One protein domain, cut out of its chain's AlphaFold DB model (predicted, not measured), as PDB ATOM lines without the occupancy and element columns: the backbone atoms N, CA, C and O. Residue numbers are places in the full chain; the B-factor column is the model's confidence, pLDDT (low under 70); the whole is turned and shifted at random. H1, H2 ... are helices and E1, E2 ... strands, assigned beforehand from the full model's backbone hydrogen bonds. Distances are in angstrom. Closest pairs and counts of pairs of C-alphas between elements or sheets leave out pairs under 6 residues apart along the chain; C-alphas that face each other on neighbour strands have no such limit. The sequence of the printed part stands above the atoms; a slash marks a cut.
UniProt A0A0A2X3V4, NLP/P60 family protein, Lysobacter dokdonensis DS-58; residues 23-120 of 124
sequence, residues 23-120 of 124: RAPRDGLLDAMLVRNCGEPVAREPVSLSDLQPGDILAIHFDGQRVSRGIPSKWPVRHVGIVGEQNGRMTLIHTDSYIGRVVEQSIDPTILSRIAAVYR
ATOM      1  N   ARG A  23     202.771 153.627 258.283       56.91
ATOM      2  CA  ARG A  23     203.487 153.371 257.004       56.91
ATOM      3  C   ARG A  23     202.651 152.694 255.900       56.91
ATOM      4  O   ARG A  23     203.144 152.491 254.794       56.91
ATOM      5  N   ALA A  24     201.428 152.278 256.205       57.12
ATOM      6  CA  ALA A  24     200.512 151.665 255.270       57.12
ATOM      7  C   ALA A  24     199.174 152.410 255.319       57.12
ATOM      8  O   ALA A  24     198.509 152.347 256.358       57.12
ATOM      9  N   PRO A  25     198.742 153.002 254.195       59.69
ATOM     10  CA  PRO A  25     197.330 153.031 253.858       59.69
ATOM     11  C   PRO A  25     196.648 151.739 254.207       59.69
ATOM     12  O   PRO A  25     196.871 150.721 253.556       59.69
ATOM     13  N   ARG A  26     195.855 151.767 255.273       60.41
ATOM     14  CA  ARG A  26     194.890 150.712 255.517       60.41
ATOM     15  C   ARG A  26     193.645 151.047 254.701       60.41
ATOM     16  O   ARG A  26     193.254 152.207 254.601       60.41
ATOM     17  N   ASP A  27     193.102 150.015 254.069       67.50
ATOM     18  CA  ASP A  27     191.719 149.973 253.592       67.50
ATOM     19  C   ASP A  27     191.328 151.014 252.525       67.50
ATOM     20  O   ASP A  27     190.212 151.522 252.522       67.50
ATOM     21  N   GLY A  28     192.239 151.344 251.598       72.88
ATOM     22  CA  GLY A  28     191.913 152.200 250.447       72.88
ATOM     23  C   GLY A  28     191.721 153.684 250.781       72.88
ATOM     24  O   GLY A  28     191.195 154.428 249.958       72.88
ATOM     25  N   LEU A  29     192.165 154.144 251.963       80.00
ATOM     26  CA  LEU A  29     192.019 155.547 252.372       80.00
ATOM     27  C   LEU A  29     192.619 156.522 251.349       80.00
ATOM     28  O   LEU A  29     192.014 157.548 251.054       80.00
ATOM     29  N   LEU A  30     193.787 156.195 250.788       82.44
ATOM     30  CA  LEU A  30     194.427 157.024 249.767       82.44
ATOM     31  C   LEU A  30     193.560 157.141 248.506       82.44
ATOM     32  O   LEU A  30     193.356 158.249 248.019       82.44
ATOM     33  N   ASP A  31     193.003 156.032 248.020       83.06
ATOM     34  CA  ASP A  31     192.117 156.035 246.851       83.06
ATOM     35  C   ASP A  31     190.851 156.856 247.121       83.06
ATOM     36  O   ASP A  31     190.472 157.701 246.313       83.06
ATOM     37  N   ALA A  32     190.241 156.688 248.297       84.44
ATOM     38  CA  ALA A  32     189.078 157.472 248.705       84.44
ATOM     39  C   ALA A  32     189.391 158.976 248.792       84.44
ATOM     40  O   ALA A  32     188.580 159.808 248.382       84.44
ATOM     41  N   MET A  33     190.575 159.343 249.292       84.94
ATOM     42  CA  MET A  33     191.023 160.735 249.320       84.94
ATOM     43  C   MET A  33     191.248 161.291 247.915       84.94
ATOM     44  O   MET A  33     190.864 162.432 247.662       84.94
ATOM     45  N   LEU A  34     191.833 160.516 247.003       87.88
ATOM     46  CA  LEU A  34     192.018 160.939 245.616       87.88
ATOM     47  C   LEU A  34     190.669 161.147 244.925       87.88
ATOM     48  O   LEU A  34     190.455 162.211 244.354       87.88
ATOM     49  N   VAL A  35     189.720 160.220 245.080       89.44
ATOM     50  CA  VAL A  35     188.361 160.385 244.537       89.44
ATOM     51  C   VAL A  35     187.674 161.621 245.118       89.44
ATOM     52  O   VAL A  35     187.118 162.430 244.378       89.44
ATOM     53  N   ARG A  36     187.763 161.833 246.435       85.75
ATOM     54  CA  ARG A  36     187.168 163.005 247.096       85.75
ATOM     55  C   ARG A  36     187.740 164.332 246.586       85.75
ATOM     56  O   ARG A  36     186.996 165.303 246.493       85.75
ATOM     57  N   ASN A  37     189.044 164.395 246.315       83.62
ATOM     58  CA  ASN A  37     189.728 165.645 245.957       83.62
ATOM     59  C   ASN A  37     189.813 165.892 244.443       83.62
ATOM     60  O   ASN A  37     189.881 167.044 244.013       83.62
ATOM     61  N   CYS A  38     189.825 164.833 243.635       86.69
ATOM     62  CA  CYS A  38     190.053 164.907 242.194       86.69
ATOM     63  C   CYS A  38     188.857 164.431 241.355       86.69
ATOM     64  O   CYS A  38     188.817 164.744 240.169       86.69
ATOM     65  N   GLY A  39     187.890 163.724 241.947       90.56
ATOM     66  CA  GLY A  39     186.822 163.025 241.231       90.56
ATOM     67  C   GLY A  39     187.219 161.604 240.814       90.56
ATOM     68  O   GLY A  39     188.257 161.085 241.225       90.56
ATOM     69  N   GLU A  40     186.383 160.962 239.997       94.31
ATOM     70  CA  GLU A  40     186.695 159.639 239.443       94.31
ATOM     71  C   GLU A  40     187.947 159.690 238.547       94.31
ATOM     72  O   GLU A  40     188.174 160.687 237.854       94.31
ATOM     73  N   PRO A  41     188.771 158.629 238.529       94.88
ATOM     74  CA  PRO A  41     189.946 158.597 237.676       94.88
ATOM     75  C   PRO A  41     189.557 158.544 236.196       94.88
ATOM     76  O   PRO A  41     188.607 157.865 235.806       94.88
ATOM     77  N   VAL A  42     190.348 159.218 235.363       96.12
ATOM     78  CA  VAL A  42     190.179 159.249 233.900       96.12
ATOM     79  C   VAL A  42     190.773 158.026 233.208       96.12
ATOM     80  O   VAL A  42     190.381 157.707 232.091       96.12
ATOM     81  N   ALA A  43     191.692 157.327 233.875       95.56
ATOM     82  CA  ALA A  43     192.230 156.049 233.431       95.56
ATOM     83  C   ALA A  43     192.564 155.164 234.637       95.56
ATOM     84  O   ALA A  43     192.904 155.655 235.718       95.56
ATOM     85  N   ARG A  44     192.481 153.849 234.446       93.12
ATOM     86  CA  ARG A  44     192.885 152.825 235.417       93.12
ATOM     87  C   ARG A  44     193.790 151.813 234.732       93.12
ATOM     88  O   ARG A  44     193.766 151.691 233.512       93.12
ATOM     89  N   GLU A  45     194.585 151.107 235.523       89.12
ATOM     90  CA  GLU A  45     195.494 150.080 235.025       89.12
ATOM     91  C   GLU A  45     194.809 149.062 234.078       89.12
ATOM     92  O   GLU A  45     193.709 148.593 234.380       89.12
ATOM     93  N   PRO A  46     195.455 148.682 232.957       90.56
ATOM     94  CA  PRO A  46     196.765 149.151 232.502       90.56
ATOM     95  C   PRO A  46     196.715 150.578 231.924       90.56
ATOM     96  O   PRO A  46     195.926 150.863 231.032       90.56
ATOM     97  N   VAL A  47     197.614 151.444 232.404       92.12
ATOM     98  CA  VAL A  47     197.749 152.833 231.938       92.12
ATOM     99  C   VAL A  47     198.822 152.924 230.856       92.12
ATOM    100  O   VAL A  47     199.886 152.305 230.954       92.12
ATOM    101  N   SER A  48     198.547 153.710 229.823       94.62
ATOM    102  CA  SER A  48     199.439 154.024 228.709       94.62
ATOM    103  C   SER A  48     199.906 155.481 228.763       94.62
ATOM    104  O   SER A  48     199.305 156.316 229.433       94.62
ATOM    105  N   LEU A  49     200.975 155.822 228.033       95.62
ATOM    106  CA  LEU A  49     201.447 157.214 227.965       95.62
ATOM    107  C   LEU A  49     200.400 158.172 227.374       95.62
ATOM    108  O   LEU A  49     200.395 159.339 227.739       95.62
ATOM    109  N   SER A  50     199.516 157.696 226.491       96.44
ATOM    110  CA  SER A  50     198.442 158.513 225.907       96.44
ATOM    111  C   SER A  50     197.319 158.850 226.886       96.44
ATOM    112  O   SER A  50     196.531 159.748 226.605       96.44
ATOM    113  N   ASP A  51     197.246 158.159 228.026       96.50
ATOM    114  CA  ASP A  51     196.279 158.476 229.081       96.50
ATOM    115  C   ASP A  51     196.739 159.662 229.947       96.50
ATOM    116  O   ASP A  51     195.943 160.211 230.714       96.50
ATOM    117  N   LEU A  52     198.014 160.052 229.828       97.19
ATOM    118  CA  LEU A  52     198.668 161.049 230.667       97.19
ATOM    119  C   LEU A  52     198.699 162.423 229.999       97.19
ATOM    120  O   LEU A  52     198.991 162.549 228.808       97.19
ATOM    121  N   GLN A  53     198.510 163.461 230.803       96.25
ATOM    122  CA  GLN A  53     198.843 164.838 230.450       96.25
ATOM    123  C   GLN A  53     199.490 165.564 231.640       96.25
ATOM    124  O   GLN A  53     199.284 165.157 232.789       96.25
ATOM    125  N   PRO A  54     200.230 166.662 231.409       96.06
ATOM    126  CA  PRO A  54     200.799 167.459 232.490       96.06
ATOM    127  C   PRO A  54     199.728 167.943 233.474       96.06
ATOM    128  O   PRO A  54     198.648 168.384 233.076       96.06
ATOM    129  N   GLY A  55     200.039 167.861 234.765       93.81
ATOM    130  CA  GLY A  55     199.138 168.208 235.863       93.81
ATOM    131  C   GLY A  55     198.240 167.066 236.351       93.81
ATOM    132  O   GLY A  55     197.609 167.222 237.398       93.81
ATOM    133  N   ASP A  56     198.196 165.922 235.661       95.69
ATOM    134  CA  ASP A  56     197.492 164.742 236.169       95.69
ATOM    135  C   ASP A  56     198.122 164.239 237.478       95.69
ATOM    136  O   ASP A  56     199.342 164.269 237.665       95.69
ATOM    137  N   ILE A  57     197.279 163.729 238.377       95.44
ATOM    138  CA  ILE A  57     197.693 163.090 239.628       95.44
ATOM    139  C   ILE A  57     197.695 161.578 239.434       95.44
ATOM    140  O   ILE A  57     196.709 160.985 238.994       95.44
ATOM    141  N   LEU A  58     198.797 160.934 239.799       95.06
ATOM    142  CA  LEU A  58     198.986 159.497 239.651       95.06
ATOM    143  C   LEU A  58     198.861 158.800 240.999       95.06
ATOM    144  O   LEU A  58     199.536 159.175 241.955       95.06
ATOM    145  N   ALA A  59     198.053 157.745 241.046       92.88
ATOM    146  CA  ALA A  59     198.091 156.726 242.089       92.88
ATOM    147  C   ALA A  59     199.051 155.613 241.660       92.88
ATOM    148  O   ALA A  59     198.889 155.036 240.582       92.88
ATOM    149  N   ILE A  60     200.054 155.313 242.487       90.81
ATOM    150  CA  ILE A  60     201.164 154.429 242.126       90.81
ATOM    151  C   ILE A  60     201.334 153.306 243.164       90.81
ATOM    152  O   ILE A  60     201.334 153.529 244.383       90.81
ATOM    153  N   HIS A  61     201.517 152.085 242.665       87.50
ATOM    154  CA  HIS A  61     201.946 150.928 243.450       87.50
ATOM    155  C   HIS A  61     203.410 151.075 243.886       87.50
ATOM    156  O   HIS A  61     204.265 151.515 243.114       87.50
ATOM    157  N   PHE A  62     203.732 150.691 245.122       77.75
ATOM    158  CA  PHE A  62     205.115 150.771 245.609       77.75
ATOM    159  C   PHE A  62     206.006 149.693 244.960       77.75
ATOM    160  O   PHE A  62     205.516 148.742 244.354       77.75
ATOM    161  N   ASP A  63     207.329 149.846 245.065       66.56
ATOM    162  CA  ASP A  63     208.310 149.005 244.369       66.56
ATOM    163  C   ASP A  63     208.050 147.487 244.506       66.56
ATOM    164  O   ASP A  63     207.632 146.989 245.555       66.56
ATOM    165  N   GLY A  64     208.261 146.755 243.408       64.31
ATOM    166  CA  GLY A  64     207.969 145.320 243.284       64.31
ATOM    167  C   GLY A  64     206.503 144.947 243.002       64.31
ATOM    168  O   GLY A  64     206.227 143.792 242.676       64.31
ATOM    169  N   GLN A  65     205.563 145.892 243.064       67.88
ATOM    170  CA  GLN A  65     204.130 145.645 242.863       67.88
ATOM    171  C   GLN A  65     203.720 146.111 241.461       67.88
ATOM    172  O   GLN A  65     203.236 147.220 241.262       67.88
ATOM    173  N   ARG A  66     204.007 145.279 240.456       66.00
ATOM    174  CA  ARG A  66     203.716 145.588 239.047       66.00
ATOM    175  C   ARG A  66     202.375 145.003 238.634       66.00
ATOM    176  O   ARG A  66     202.034 143.886 239.029       66.00
ATOM    177  N   VAL A  67     201.685 145.712 237.750       64.12
ATOM    178  CA  VAL A  67     200.548 145.167 237.007       64.12
ATOM    179  C   VAL A  67     201.104 144.188 235.977       64.12
ATOM    180  O   VAL A  67     201.892 144.561 235.105       64.12
ATOM    181  N   SER A  68     200.736 142.914 236.083       59.38
ATOM    182  CA  SER A  68     201.122 141.910 235.090       59.38
ATOM    183  C   SER A  68     199.991 141.750 234.084       59.38
ATOM    184  O   SER A  68     198.909 141.300 234.445       59.38
ATOM    185  N   ARG A  69     200.244 142.109 232.819       59.03
ATOM    186  CA  ARG A  69     199.404 141.759 231.654       59.03
ATOM    187  C   ARG A  69     197.891 141.958 231.866       59.03
ATOM    188  O   ARG A  69     197.111 141.037 231.648       59.03
ATOM    189  N   GLY A  70     197.486 143.154 232.294       56.97
ATOM    190  CA  GLY A  70     196.068 143.509 232.446       56.97
ATOM    191  C   GLY A  70     195.365 142.874 233.650       56.97
ATOM    192  O   GLY A  70     194.152 143.001 233.766       56.97
ATOM    193  N   ILE A  71     196.101 142.208 234.546       62.12
ATOM    194  CA  ILE A  71     195.579 141.766 235.840       62.12
ATOM    195  C   ILE A  71     195.824 142.888 236.848       62.12
ATOM    196  O   ILE A  71     196.995 143.206 237.092       62.12
ATOM    197  N   PRO A  72     194.762 143.454 237.450       64.25
ATOM    198  CA  PRO A  72     194.911 144.471 238.471       64.25
ATOM    199  C   PRO A  72     195.817 144.008 239.612       64.25
ATOM    200  O   PRO A  72     195.774 142.847 240.041       64.25
ATOM    201  N   SER A  73     196.658 144.908 240.104       69.44
ATOM    202  CA  SER A  73     197.503 144.614 241.255       69.44
ATOM    203  C   SER A  73     196.615 144.406 242.481       69.44
ATOM    204  O   SER A  73     195.791 145.244 242.831       69.44
ATOM    205  N   LYS A  74     196.813 143.293 243.194       71.38
ATOM    206  CA  LYS A  74     196.157 143.052 244.493       71.38
ATOM    207  C   LYS A  74     196.715 143.925 245.623       71.38
ATOM    208  O   LYS A  74     196.276 143.804 246.766       71.38
ATOM    209  N   TRP A  75     197.758 144.702 245.342       72.69
ATOM    210  CA  TRP A  75     198.424 145.516 246.340       72.69
ATOM    211  C   TRP A  75     197.786 146.902 246.415       72.69
ATOM    212  O   TRP A  75     197.423 147.460 245.383       72.69
ATOM    213  N   PRO A  76     197.640 147.466 247.625       75.75
ATOM    214  CA  PRO A  76     197.074 148.796 247.771       75.75
ATOM    215  C   PRO A  76     198.034 149.847 247.211       75.75
ATOM    216  O   PRO A  76     199.247 149.748 247.408       75.75
ATOM    217  N   VAL A  77     197.474 150.896 246.609       83.12
ATOM    218  CA  VAL A  77     198.211 152.109 246.245       83.12
ATOM    219  C   VAL A  77     198.801 152.730 247.510       83.12
ATOM    220  O   VAL A  77     198.129 152.856 248.538       83.12
ATOM    221  N   ARG A  78     200.080 153.116 247.455       83.06
ATOM    222  CA  ARG A  78     200.776 153.750 248.597       83.06
ATOM    223  C   ARG A  78     201.568 154.985 248.236       83.06
ATOM    224  O   ARG A  78     202.191 155.573 249.116       83.06
ATOM    225  N   HIS A  79     201.571 155.346 246.964       88.31
ATOM    226  CA  HIS A  79     202.395 156.420 246.466       88.31
ATOM    227  C   HIS A  79     201.606 157.288 245.500       88.31
ATOM    228  O   HIS A  79     200.683 156.812 244.836       88.31
ATOM    229  N   VAL A  80     201.975 158.562 245.444       91.56
ATOM    230  CA  VAL A  80     201.387 159.532 244.526       91.56
ATOM    231  C   VAL A  80     202.469 160.365 243.863       91.56
ATOM    232  O   VAL A  80     203.556 160.560 244.414       91.56
ATOM    233  N   GLY A  81     202.158 160.881 242.685       93.69
ATOM    234  CA  GLY A  81     202.975 161.884 242.023       93.69
ATOM    235  C   GLY A  81     202.166 162.682 241.017       93.69
ATOM    236  O   GLY A  81     200.986 162.411 240.802       93.69
ATOM    237  N   ILE A  82     202.810 163.681 240.434       95.69
ATOM    238  CA  ILE A  82     202.209 164.601 239.471       95.69
ATOM    239  C   ILE A  82     202.903 164.388 238.132       95.69
ATOM    240  O   ILE A  82     204.132 164.288 238.085       95.69
ATOM    241  N   VAL A  83     202.129 164.313 237.054       97.06
ATOM    242  CA  VAL A  83     202.682 164.280 235.700       97.06
ATOM    243  C   VAL A  83     203.231 165.663 235.358       97.06
ATOM    244  O   VAL A  83     202.511 166.660 235.421       97.06
ATOM    245  N   GLY A  84     204.504 165.720 234.993       96.69
ATOM    246  CA  GLY A  84     205.141 166.877 234.374       96.69
ATOM    247  C   GLY A  84     205.439 166.621 232.897       96.69
ATOM    248  O   GLY A  84     205.181 165.538 232.365       96.69
ATOM    249  N   GLU A  85     206.019 167.619 232.241       96.81
ATOM    250  CA  GLU A  85     206.601 167.464 230.912       96.81
ATOM    251  C   GLU A  85     207.946 168.182 230.855       96.81
ATOM    252  O   GLU A  85     208.059 169.355 231.211       96.81
ATOM    253  N   GLN A  86     208.958 167.485 230.342       96.06
ATOM    254  CA  GLN A  86     210.266 168.059 230.077       96.06
ATOM    255  C   GLN A  86     210.720 167.683 228.668       96.06
ATOM    256  O   GLN A  86     210.886 166.507 228.344       96.06
ATOM    257  N   ASN A  87     210.948 168.691 227.819       94.75
ATOM    258  CA  ASN A  87     211.388 168.514 226.428       94.75
ATOM    259  C   ASN A  87     210.486 167.550 225.625       94.75
ATOM    260  O   ASN A  87     210.986 166.662 224.931       94.75
ATOM    261  N   GLY A  88     209.161 167.686 225.764       93.94
ATOM    262  CA  GLY A  88     208.176 166.838 225.080       93.94
ATOM    263  C   GLY A  88     208.083 165.403 225.611       93.94
ATOM    264  O   GLY A  88     207.510 164.540 224.947       93.94
ATOM    265  N   ARG A  89     208.675 165.106 226.776       95.56
ATOM    266  CA  ARG A  89     208.592 163.797 227.437       95.56
ATOM    267  C   ARG A  89     207.848 163.919 228.757       95.56
ATOM    268  O   ARG A  89     208.161 164.802 229.549       95.56
ATOM    269  N   MET A  90     206.937 162.983 229.014       97.94
ATOM    270  CA  MET A  90     206.229 162.911 230.291       97.94
ATOM    271  C   MET A  90     207.196 162.563 231.426       97.94
ATOM    272  O   MET A  90     207.993 161.618 231.332       97.94
ATOM    273  N   THR A  91     207.107 163.325 232.506       98.12
ATOM    274  CA  THR A  91     207.891 163.150 233.728       98.12
ATOM    275  C   THR A  91     206.972 162.900 234.917       98.12
ATOM    276  O   THR A  91     205.773 163.162 234.878       98.12
ATOM    277  N   LEU A  92     207.533 162.342 235.983       97.06
ATOM    278  CA  LEU A  92     206.886 162.122 237.263       97.06
ATOM    279  C   LEU A  92     207.581 162.990 238.306       97.06
ATOM    280  O   LEU A  92     208.750 162.755 238.618       97.06
ATOM    281  N   ILE A  93     206.838 163.928 238.885       96.12
ATOM    282  CA  ILE A  93     207.251 164.715 240.045       96.12
ATOM    283  C   ILE A  93     206.712 164.019 241.296       96.12
ATOM    284  O   ILE A  93     205.497 163.887 241.468       96.12
ATOM    285  N   HIS A  94     207.591 163.555 242.182       93.19
ATOM    286  CA  HIS A  94     207.182 162.896 243.426       93.19
ATOM    287  C   HIS A  94     208.243 163.002 244.521       93.19
ATOM    288  O   HIS A  94     209.411 163.286 244.267       93.19
ATOM    289  N   THR A  95     207.848 162.737 245.765       89.94
ATOM    290  CA  THR A  95     208.808 162.514 246.851       89.94
ATOM    291  C   THR A  95     209.437 161.134 246.708       89.94
ATOM    292  O   THR A  95     208.716 160.138 246.600       89.94
ATOM    293  N   ASP A  96     210.761 161.057 246.748       87.62
ATOM    294  CA  ASP A  96     211.494 159.794 246.756       87.62
ATOM    295  C   ASP A  96     212.100 159.558 248.145       87.62
ATOM    296  O   ASP A  96     212.869 160.379 248.650       87.62
ATOM    297  N   SER A  97     211.740 158.442 248.784       84.12
ATOM    298  CA  SER A  97     212.207 158.115 250.135       84.12
ATOM    299  C   SER A  97     213.667 157.664 250.194       84.12
ATOM    300  O   SER A  97     214.285 157.802 251.245       84.12
ATOM    301  N   TYR A  98     214.214 157.115 249.107       85.12
ATOM    302  CA  TYR A  98     215.623 156.720 249.034       85.12
ATOM    303  C   TYR A  98     216.525 157.942 248.865       85.12
ATOM    304  O   TYR A  98     217.614 157.987 249.431       85.12
ATOM    305  N   ILE A  99     216.055 158.944 248.120       88.12
ATOM    306  CA  ILE A  99     216.790 160.191 247.870       88.12
ATOM    307  C   ILE A  99     216.507 161.234 248.971       88.12
ATOM    308  O   ILE A  99     217.330 162.113 249.220       88.12
ATOM    309  N   GLY A 100     215.363 161.147 249.655       88.50
ATOM    310  CA  GLY A 100     214.992 162.030 250.766       88.50
ATOM    311  C   GLY A 100     214.527 163.425 250.335       88.50
ATOM    312  O   GLY A 100     214.594 164.365 251.127       88.50
ATOM    313  N   ARG A 101     214.081 163.588 249.084       88.94
ATOM    314  CA  ARG A 101     213.617 164.872 248.524       88.94
ATOM    315  C   ARG A 101     212.576 164.673 247.424       88.94
ATOM    316  O   ARG A 101     212.323 163.551 246.992       88.94
ATOM    317  N   VAL A 102     211.990 165.776 246.962       90.12
ATOM    318  CA  VAL A 102     211.198 165.792 245.725       90.12
ATOM    319  C   VAL A 102     212.140 165.632 244.534       90.12
ATOM    320  O   VAL A 102     213.181 166.290 244.470       90.12
ATOM    321  N   VAL A 103     211.778 164.749 243.613       94.44
ATOM    322  CA  VAL A 103     212.496 164.504 242.364       94.44
ATOM    323  C   VAL A 103     211.537 164.565 241.188       94.44
ATOM    324  O   VAL A 103     210.335 164.350 241.341       94.44
ATOM    325  N   GLU A 104     212.100 164.834 240.019       96.19
ATOM    326  CA  GLU A 104     211.425 164.729 238.736       96.19
ATOM    327  C   GLU A 104     212.222 163.764 237.853       96.19
ATOM    328  O   GLU A 104     213.440 163.904 237.720       96.19
ATOM    329  N   GLN A 105     211.557 162.754 237.294       95.81
ATOM    330  CA  GLN A 105     212.190 161.750 236.431       95.81
ATOM    331  C   GLN A 105     211.284 161.360 235.265       95.81
ATOM    332  O   GLN A 105     210.066 161.471 235.364       95.81
ATOM    333  N   SER A 106     211.852 160.895 234.151       97.19
ATOM    334  CA  SER A 106     211.059 160.439 233.001       97.19
ATOM    335  C   SER A 106     210.175 159.243 233.360       97.19
ATOM    336  O   SER A 106     210.632 158.322 234.035       97.19
ATOM    337  N   ILE A 107     208.937 159.223 232.860       96.31
ATOM    338  CA  ILE A 107     208.053 158.057 232.985       96.31
ATOM    339  C   ILE A 107     208.507 156.996 231.981       96.31
ATOM    340  O   ILE A 107     208.198 157.060 230.791       96.31
ATOM    341  N   ASP A 108     209.266 156.022 232.468       94.12
ATOM    342  CA  ASP A 108     209.696 154.862 231.695       94.12
ATOM    343  C   ASP A 108     208.670 153.705 231.789       94.12
ATOM    344  O   ASP A 108     207.708 153.772 232.566       94.12
ATOM    345  N   PRO A 109     208.842 152.603 231.030       92.06
ATOM    346  CA  PRO A 109     207.940 151.451 231.115       92.06
ATOM    347  C   PRO A 109     207.858 150.810 232.512       92.06
ATOM    348  O   PRO A 109     206.877 150.133 232.830       92.06
ATOM    349  N   THR A 110     208.874 150.992 233.360       90.25
ATOM    350  CA  THR A 110     208.879 150.472 234.731       90.25
ATOM    351  C   THR A 110     207.948 151.286 235.618       90.25
ATOM    352  O   THR A 110     207.119 150.681 236.301       90.25
ATOM    353  N   ILE A 111     208.032 152.616 235.572       91.56
ATOM    354  CA  ILE A 111     207.123 153.527 236.280       91.56
ATOM    355  C   ILE A 111     205.700 153.363 235.752       91.56
ATOM    356  O   ILE A 111     204.782 153.173 236.546       91.56
ATOM    357  N   LEU A 112     205.522 153.344 234.429       92.31
ATOM    358  CA  LEU A 112     204.211 153.193 233.796       92.31
ATOM    359  C   LEU A 112     203.496 151.915 234.265       92.31
ATOM    360  O   LEU A 112     202.321 151.955 234.614       92.31
ATOM    361  N   SER A 113     204.228 150.799 234.396       90.44
ATOM    362  CA  SER A 113     203.683 149.520 234.894       90.44
ATOM    363  C   SER A 113     203.240 149.514 236.367       90.44
ATOM    364  O   SER A 113     202.750 148.489 236.849       90.44
ATOM    365  N   ARG A 114     203.451 150.618 237.092       91.00
ATOM    366  CA  ARG A 114     203.069 150.803 238.500       91.00
ATOM    367  C   ARG A 114     201.907 151.778 238.671       91.00
ATOM    368  O   ARG A 114     201.421 151.914 239.790       91.00
ATOM    369  N   ILE A 115     201.487 152.476 237.616       92.75
ATOM    370  CA  ILE A 115     200.389 153.440 237.702       92.75
ATOM    371  C   ILE A 115     199.073 152.667 237.785       92.75
ATOM    372  O   ILE A 115     198.689 151.979 236.841       92.75
ATOM    373  N   ALA A 116     198.393 152.803 238.921       92.19
ATOM    374  CA  ALA A 116     197.119 152.155 239.208       92.19
ATOM    375  C   ALA A 116     195.938 152.950 238.640       92.19
ATOM    376  O   ALA A 116     194.975 152.383 238.119       92.19
ATOM    377  N   ALA A 117     196.008 154.278 238.758       93.81
ATOM    378  CA  ALA A 117     194.980 155.189 238.282       93.81
ATOM    379  C   ALA A 117     195.549 156.582 237.993       93.81
ATOM    380  O   ALA A 117     196.507 157.028 238.634       93.81
ATOM    381  N   VAL A 118     194.914 157.260 237.041       96.31
ATOM    382  CA  VAL A 118     195.190 158.642 236.647       96.31
ATOM    383  C   VAL A 118     193.986 159.481 237.034       96.31
ATOM    384  O   VAL A 118     192.865 159.193 236.616       96.31
ATOM    385  N   TYR A 119     194.211 160.523 237.817       95.62
ATOM    386  CA  TYR A 119     193.190 161.469 238.227       95.62
ATOM    387  C   TYR A 119     193.457 162.800 237.554       95.62
ATOM    388  O   TYR A 119     194.564 163.335 237.607       95.62
ATOM    389  N   ARG A 120     192.411 163.350 236.950       93.00
ATOM    390  CA  ARG A 120     192.468 164.636 236.278       93.00
ATOM    391  C   ARG A 120     191.425 165.528 236.883       93.00
ATOM    392  O   ARG A 120     190.232 165.239 236.827       93.00
TER     393      ARG A 120
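AT A GLANCE: This is residues 23 to 120 of the 124 residues of the protein "NLP/P60 family protein" of Lysobacter dokdonensis DS-58 (UniProt A0A0A2X3V4). The main picture is one strongly twisted antiparallel sheet of five strands, with the helix H1 covering one face near its E1 and E5 end and the E3 and E4 hairpin making the other end. Long unnamed loops join H1 to E1 and E1 to E2, while the short helix H2 only grazes the sheet. The 98 printed residues hold two named helices and five named strands, in the order H1 E1 E2 E3 E4 H2 E5, and the sheet's order is E4 E3 E2 E1 E5. The class is mixed, helices and strands, with 45 residues, under half, in named elements. The whole is compact, with a radius of gyration of the C-alphas of 12.7 A and spans of 38 by 30 by 28 A.

HOW THE PARTS SIT: Start at E1, residues 57 to 60, an inner strand beside E5, residues 115 to 119, an edge strand. They are antiparallel at 160 degrees, with N 57 and O 119 within hydrogen-bond range at 2.8 A. On the other side of E1 look for E2, residues 79 to 86, antiparallel at 128 degrees, where N 58 and O 81 are 2.8 A apart. E2 is staggered: its residues 79 to 82 pair with E1 and 82 to 86 with E3, residues 89 to 96. E2 and E3 form a hairpin at 143 degrees, with N 84 and O 91 2.9 A apart. E3 and the edge strand E4, residues 101 to 106, form another at 157 degrees, with N 92 and O 105 2.7 A apart. E1 E2 E3 E4 are a meander, each strand the antiparallel neighbour of the one before. Now find H1, residues 29 to 38, on one face of the sheet at a height over the sheet of 9.8 A, which gives two layers, a helix on one face of a sheet. It lies over E1 and runs along the strands, at 13 degrees to E1 on the local plane; it is only just not over E2, on which 2 of its C-alphas fall. Its closest C-alphas to E5 are those of Cys 38 and Tyr 119, 6.1 A apart. H2, residues 109 to 112, only grazes the sheet with residues 111 to 112 and is apart from H1. In H1 every O i to N i+4 pair is within hydrogen-bond range; H2 is too short for such a pair, and its one O i to N i+3 pair is not within range.

IN THESE COORDINATES: Find C-alpha 79 at (202.395, 156.420, 246.466), where E2 begins; it runs 21.6 A. E3 is 19.9 A long and E4 16.3 A. H1 runs 14.0 A from C-alpha 29 at (192.019, 155.547, 252.372). E5, 10.8 A long, ends at C-alpha 119, at (193.190, 161.469, 238.227). E1 and H2 are the shorter elements, with 4 residues each.

THE WHOLE: The two C-alphas farthest apart, those of Asp 27 and Asn 87, are 38.3 A apart. The printed part has no cut. The links H1 to E1 and E1 to E2 are long, 18 residues each; in the first, residues 43 to 44 pair antiparallel with residues 117 to 118 of E5. The mean pLDDT of the printed part is 86.3; look for values under 70 at residues 23 to 27 and 63 to 73.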